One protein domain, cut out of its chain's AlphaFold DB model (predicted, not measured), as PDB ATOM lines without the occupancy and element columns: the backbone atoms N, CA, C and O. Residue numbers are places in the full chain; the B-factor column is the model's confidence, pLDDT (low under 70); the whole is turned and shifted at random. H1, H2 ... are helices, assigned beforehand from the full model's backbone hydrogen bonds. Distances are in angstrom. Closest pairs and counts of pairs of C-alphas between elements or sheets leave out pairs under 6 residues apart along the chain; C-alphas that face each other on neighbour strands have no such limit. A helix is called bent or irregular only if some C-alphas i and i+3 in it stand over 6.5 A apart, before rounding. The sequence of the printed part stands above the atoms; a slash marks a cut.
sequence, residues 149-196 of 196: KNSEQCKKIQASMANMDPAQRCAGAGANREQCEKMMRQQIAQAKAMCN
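This is residues 149 to 196 of the 196 residues of an uncharacterized protein of Betaproteobacteria bacterium (UniProt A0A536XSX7). A slender, rod-like fold of two limbs: the long helix H3 makes one limb, and H1 followed by the very short H2, with the loops around them, makes the other. The chain folds back between H2 and H3, and the second limb returns beside the first, with H1 next to the last part of H3 and H2 further along it, so that the two ends of the printed part come near each other. The printed part has 48 residues with three named helices, in the order H1, H2, H3, and no named strand; its class is all helix. The whole is loose, with a radius of gyration of the C-alphas of 12.3 A, and the C-alphas span 39 by 15 by 9 A.

H3, residues 174 to 193, is the longest helix and touches both of the others. H1, residues 152 to 162, touches H3 with residues 188 to 192 of H3 alone; the closest C-alphas are those of Met 161 and Ile 188, 6.3 A apart. H1 and H3 run opposite ways at a shallow tilt of 25 degrees. H2, residues 166 to 169, touches H3 with residues 180 to 185 of H3 alone; the closest C-alphas are those of Pro 166 and Glu 181, 5.1 A apart. H1 and H2 are apart. In H1 every O i to N i+4 pair is within hydrogen-bond range, in H3 14 of 16 are, and H2 is too short for such a pair.

H3 measures 29.4 A from its first to its last C-alpha, from C-alpha 174 at (215.786, 323.251, 252.449) to C-alpha 193 at (228.562, 332.114, 277.369). It has a kink of 26 degrees near residue 181, and it is irregular: C-alphas 175 and 178 are 7.7 A apart. H1 has 11 residues and measures 15.2 A, beginning with C-alpha 152 at (221.351, 324.076, 288.465). H2, Pro 166 to Arg 169, has four residues and measures 5.1 A.

The two C-alphas farthest apart, those of Asn 150 and Ala 175, are 39.7 A from each other, and the outline is a rod. The C-alphas of Lys 149 and Asn 196, the first and last printed, are 4.8 A apart; Asn 196 is also the chain's last residue. The printed part has no cut. The links H1 to H2, of three residues, and H2 to H3, of four, are tight. The mean pLDDT of the printed part is 88.9, and no printed residue is under 70.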
ATOM      1  N   LYS A 149     228.849 328.354 286.871       84.88
ATOM      2  CA  LYS A 149     229.037 327.091 286.143       84.88
ATOM      3  C   LYS A 149     228.444 325.876 286.863       84.88
ATOM      4  O   LYS A 149     227.987 324.943 286.204       84.88
ATOM      5  N   ASN A 150     228.431 325.878 288.195       85.38
ATOM      6  CA  ASN A 150     227.924 324.781 289.015       85.38
ATOM      7  C   ASN A 150     226.449 324.950 289.411       85.38
ATOM      8  O   ASN A 150     225.886 324.057 290.049       85.38
ATOM      9  N   SER A 151     225.803 326.058 289.034       85.38
ATOM     10  CA  SER A 151     224.378 326.276 289.287       85.38
ATOM     11  C   SER A 151     223.499 325.277 288.529       85.38
ATOM     12  O   SER A 151     223.795 324.863 287.405       85.38
ATOM     13  N   GLU A 152     222.351 324.935 289.113       88.25
ATOM     14  CA  GLU A 152     221.351 324.076 288.465       88.25
ATOM     15  C   GLU A 152     220.834 324.674 287.149       88.25
ATOM     16  O   GLU A 152     220.476 323.953 286.221       88.25
ATOM     17  N   GLN A 153     220.822 326.000 287.035       87.81
ATOM     18  CA  GLN A 153     220.454 326.732 285.831       87.81
ATOM     19  C   GLN A 153     221.473 326.490 284.729       87.81
ATOM     20  O   GLN A 153     221.082 326.115 283.625       87.81
ATOM     21  N   CYS A 154     222.764 326.629 285.032       89.56
ATOM     22  CA  CYS A 154     223.799 326.345 284.053       89.56
ATOM     23  C   CYS A 154     223.785 324.869 283.625       89.56
ATOM     24  O   CYS A 154     223.816 324.581 282.428       89.56
ATOM     25  N   LYS A 155     223.614 323.928 284.564       90.31
ATOM     26  CA  LYS A 155     223.458 322.498 284.238       90.31
ATOM     27  C   LYS A 155     222.275 322.247 283.301       90.31
ATOM     28  O   LYS A 155     222.412 321.515 282.324       90.31
ATOM     29  N   LYS A 156     221.123 322.884 283.547       88.56
ATOM     30  CA  LYS A 156     219.939 322.786 282.673       88.56
ATOM     31  C   LYS A 156     220.189 323.373 281.286       88.56
ATOM     32  O   LYS A 156     219.773 322.771 280.300       88.56
ATOM     33  N   ILE A 157     220.877 324.512 281.198       88.12
ATOM     34  CA  ILE A 157     221.256 325.127 279.919       88.12
ATOM     35  C   ILE A 157     222.184 324.183 279.145       88.12
ATOM     36  O   ILE A 157     221.909 323.867 277.990       88.12
ATOM     37  N   GLN A 158     223.228 323.661 279.792       89.25
ATOM     38  CA  GLN A 158     224.157 322.699 279.195       89.25
ATOM     39  C   GLN A 158     223.449 321.431 278.715       89.25
ATOM     40  O   GLN A 158     223.645 321.024 277.570       89.25
ATOM     41  N   ALA A 159     222.570 320.854 279.535       89.06
ATOM     42  CA  ALA A 159     221.767 319.699 279.147       89.06
ATOM     43  C   ALA A 159     220.853 320.010 277.950       89.06
ATOM     44  O   ALA A 159     220.728 319.197 277.036       89.06
ATOM     45  N   SER A 160     220.239 321.197 277.903       86.38
ATOM     46  CA  SER A 160     219.418 321.602 276.755       86.38
ATOM     47  C   SER A 160     220.243 321.766 275.479       86.38
ATOM     48  O   SER A 160     219.748 321.441 274.403       86.38
ATOM     49  N   MET A 161     221.477 322.268 275.578       88.06
ATOM     50  CA  MET A 161     222.375 322.429 274.429       88.06
ATOM     51  C   MET A 161     222.903 321.095 273.912       88.06
ATOM     52  O   MET A 161     222.994 320.918 272.704       88.06
ATOM     53  N   ALA A 162     223.205 320.144 274.799       85.38
ATOM     54  CA  ALA A 162     223.654 318.808 274.401       85.38
ATOM     55  C   ALA A 162     222.618 318.076 273.525       85.38
ATOM     56  O   ALA A 162     222.980 317.253 272.694       85.38
ATOM     57  N   ASN A 163     221.337 318.426 273.671       83.25
ATOM     58  CA  ASN A 163     220.228 317.900 272.872       83.25
ATOM     59  C   ASN A 163     219.881 318.771 271.642       83.25
ATOM     60  O   ASN A 163     218.840 318.577 271.006       83.25
ATOM     61  N   MET A 164     220.706 319.770 271.317       85.12
ATOM     62  CA  MET A 164     220.561 320.604 270.125       85.12
ATOM     63  C   MET A 164     221.662 320.276 269.120       85.12
ATOM     64  O   MET A 164     222.732 320.873 269.148       85.12
ATOM     65  N   ASP A 165     221.369 319.370 268.190       88.88
ATOM     66  CA  ASP A 165     222.163 319.196 266.973       88.88
ATOM     67  C   ASP A 165     221.640 320.159 265.882       88.88
ATOM     68  O   ASP A 165     220.506 319.983 265.413       88.88
ATOM     69  N   PRO A 166     222.420 321.182 265.467       90.56
ATOM     70  CA  PRO A 166     222.017 322.108 264.411       90.56
ATOM     71  C   PRO A 166     221.635 321.406 263.105       90.56
ATOM     72  O   PRO A 166     220.659 321.806 262.475       90.56
ATOM     73  N   ALA A 167     222.351 320.346 262.718       89.06
ATOM     74  CA  ALA A 167     222.113 319.648 261.460       89.06
ATOM     75  C   ALA A 167     220.773 318.902 261.481       89.06
ATOM     76  O   ALA A 167     220.018 318.957 260.508       89.06
ATOM     77  N   GLN A 168     220.437 318.257 262.603       91.44
ATOM     78  CA  GLN A 168     219.139 317.597 262.774       91.44
ATOM     79  C   GLN A 168     217.993 318.608 262.877       91.44
ATOM     80  O   GLN A 168     216.947 318.431 262.257       91.44
ATOM     81  N   ARG A 169     218.188 319.704 263.622       89.75
ATOM     82  CA  ARG A 169     217.168 320.752 263.795       89.75
ATOM     83  C   ARG A 169     216.872 321.512 262.502       89.75
ATOM     84  O   ARG A 169     215.738 321.937 262.306       89.75
ATOM     85  N   CYS A 170     217.863 321.650 261.625       93.50
ATOM     86  CA  CYS A 170     217.752 322.364 260.356       93.50
ATOM     87  C   CYS A 170     217.529 321.449 259.142       93.50
ATOM     88  O   CYS A 170     217.501 321.940 258.014       93.50
ATOM     89  N   ALA A 171     217.330 320.139 259.339       91.44
ATOM     90  CA  ALA A 171     217.173 319.178 258.245       91.44
ATOM     91  C   ALA A 171     216.017 319.529 257.285       91.44
ATOM     92  O   ALA A 171     216.137 319.319 256.080       91.44
ATOM     93  N   GLY A 172     214.932 320.122 257.797       91.69
ATOM     94  CA  GLY A 172     213.768 320.551 257.009       91.69
ATOM     95  C   GLY A 172     213.858 321.958 256.402       91.69
ATOM     96  O   GLY A 172     212.903 322.400 255.774       91.69
ATOM     97  N   ALA A 173     214.966 322.686 256.584       89.56
ATOM     98  CA  ALA A 173     215.074 324.090 256.164       89.56
ATOM     99  C   ALA A 173     215.361 324.287 254.658       89.56
ATOM    100  O   ALA A 173     215.399 325.425 254.184       89.56
ATOM    101  N   GLY A 174     215.564 323.203 253.898       91.12
ATOM    102  CA  GLY A 174     215.786 323.251 252.449       91.12
ATOM    103  C   GLY A 174     216.974 324.141 252.067       91.12
ATOM    104  O   GLY A 174     218.053 324.025 252.646       91.12
ATOM    105  N   ALA A 175     216.766 325.066 251.126       92.44
ATOM    106  CA  ALA A 175     217.790 326.014 250.673       92.44
ATOM    107  C   ALA A 175     218.348 326.920 251.794       92.44
ATOM    108  O   ALA A 175     219.475 327.394 251.692       92.44
ATOM    109  N   ASN A 176     217.609 327.110 252.894       93.44
ATOM    110  CA  ASN A 176     218.034 327.938 254.029       93.44
ATOM    111  C   ASN A 176     218.777 327.144 255.116       93.44
ATOM    112  O   ASN A 176     219.017 327.665 256.209       93.44
ATOM    113  N   ARG A 177     219.129 325.876 254.859       93.94
ATOM    114  CA  ARG A 177     219.758 324.998 255.854       93.94
ATOM    115  C   ARG A 177     221.036 325.582 256.442       93.94
ATOM    116  O   ARG A 177     221.173 325.599 257.660       93.94
ATOM    117  N   GLU A 178     221.932 326.108 255.614       93.00
ATOM    118  CA  GLU A 178     223.198 326.674 256.090       93.00
ATOM    119  C   GLU A 178     222.976 327.887 257.010       93.00
ATOM    120  O   GLU A 178     223.582 327.991 258.080       93.00
ATOM    121  N   GLN A 179     222.043 328.773 256.650       93.00
ATOM    122  CA  GLN A 179     221.680 329.922 257.480       93.00
ATOM    123  C   GLN A 179     221.032 329.489 258.803       93.00
ATOM    124  O   GLN A 179     221.356 330.044 259.856       93.00
ATOM    125  N   CYS A 180     220.158 328.478 258.766       93.50
ATOM    126  CA  CYS A 180     219.566 327.879 259.958       93.50
ATOM    127  C   CYS A 180     220.649 327.304 260.883       93.50
ATOM    128  O   CYS A 180     220.681 327.630 262.070       93.50
ATOM    129  N   GLU A 181     221.585 326.515 260.348       94.19
ATOM    130  CA  GLU A 181     222.667 325.920 261.134       94.19
ATOM    131  C   GLU A 181     223.574 326.992 261.746       94.19
ATOM    132  O   GLU A 181     223.932 326.902 262.921       94.19
ATOM    133  N   LYS A 182     223.908 328.044 260.987       93.19
ATOM    134  CA  LYS A 182     224.696 329.181 261.482       93.19
ATOM    135  C   LYS A 182     224.006 329.881 262.653       93.19
ATOM    136  O   LYS A 182     224.643 330.125 263.677       93.19
ATOM    137  N   MET A 183     222.711 330.160 262.529       90.00
ATOM    138  CA  MET A 183     221.916 330.781 263.590       90.00
ATOM    139  C   MET A 183     221.827 329.882 264.832       90.00
ATOM    140  O   MET A 183     222.020 330.357 265.949       90.00
ATOM    141  N   MET A 184     221.618 328.574 264.656       91.31
ATOM    142  CA  MET A 184     221.604 327.611 265.763       91.31
ATOM    143  C   MET A 184     222.958 327.545 266.481       91.31
ATOM    144  O   MET A 184     223.009 327.576 267.708       91.31
ATOM    145  N   ARG A 185     224.073 327.520 265.738       91.44
ATOM    146  CA  ARG A 185     225.425 327.557 266.324       91.44
ATOM    147  C   ARG A 185     225.664 328.844 267.116       91.44
ATOM    148  O   ARG A 185     226.250 328.785 268.194       91.44
ATOM    149  N   GLN A 186     225.181 329.986 266.625       89.12
ATOM    150  CA  GLN A 186     225.241 331.253 267.358       89.12
ATOM    151  C   GLN A 186     224.431 331.200 268.661       89.12
ATOM    152  O   GLN A 186     224.944 331.613 269.699       89.12
ATOM    153  N   GLN A 187     223.217 330.639 268.642       86.62
ATOM    154  CA  GLN A 187     222.404 330.468 269.854       86.62
ATOM    155  C   GLN A 187     223.082 329.553 270.880       86.62
ATOM    156  O   GLN A 187     223.122 329.883 272.064       86.62
ATOM    157  N   ILE A 188     223.669 328.435 270.438       89.38
ATOM    158  CA  ILE A 188     224.425 327.527 271.314       89.38
ATOM    159  C   ILE A 188     225.630 328.253 271.924       89.38
ATOM    160  O   ILE A 188     225.873 328.144 273.124       89.38
ATOM    161  N   ALA A 189     226.374 329.028 271.130       88.19
ATOM    162  CA  ALA A 189     227.513 329.795 271.630       88.19
ATOM    163  C   ALA A 189     227.090 330.842 272.678       88.19
ATOM    164  O   ALA A 189     227.731 330.952 273.723       88.19
ATOM    165  N   GLN A 190     225.987 331.557 272.441       84.62
ATOM    166  CA  GLN A 190     225.424 332.511 273.401       84.62
ATOM    167  C   GLN A 190     224.982 331.820 274.695       84.62
ATOM    168  O   GLN A 190     225.363 332.253 275.780       84.62
ATOM    169  N   ALA A 191     224.250 330.708 274.596       86.69
ATOM    170  CA  ALA A 191     223.816 329.933 275.756       86.69
ATOM    171  C   ALA A 191     225.004 329.374 276.558       86.69
ATOM    172  O   ALA A 191     224.977 329.376 277.788       86.69
ATOM    173  N   LYS A 192     226.090 328.971 275.888       86.75
ATOM    174  CA  LYS A 192     227.336 328.560 276.547       86.75
ATOM    175  C   LYS A 192     228.003 329.720 277.289       86.75
ATOM    176  O   LYS A 192     228.481 329.517 278.398       86.75
ATOM    177  N   ALA A 193     228.002 330.926 276.721       86.19
ATOM    178  CA  ALA A 193     228.562 332.114 277.369       86.19
ATOM    179  C   ALA A 193     227.777 332.553 278.625       86.19
ATOM    180  O   ALA A 193     228.325 333.242 279.484       86.19
ATOM    181  N   MET A 194     226.520 332.117 278.771       86.38
ATOM    182  CA  MET A 194     225.711 332.337 279.978       86.38
ATOM    183  C   MET A 194     226.093 331.417 281.152       86.38
ATOM    184  O   MET A 194     225.475 331.500 282.209       86.38
ATOM    185  N   CYS A 195     227.087 330.547 280.996       87.12
ATOM    186  CA  CYS A 195     227.571 329.613 282.008       87.12
ATOM    187  C   CYS A 195     229.044 329.901 282.317       87.12
ATOM    188  O   CYS A 195     229.896 329.587 281.485       87.12
ATOM    189  N   ASN A 196     229.357 330.471 283.487       73.25
ATOM    190  CA  ASN A 196     230.722 330.892 283.839       73.25
ATOM    191  C   ASN A 196     231.114 330.501 285.263       73.25
ATOM    192  O   ASN A 196     230.281 330.682 286.176       73.25
TER     193      ASN A 196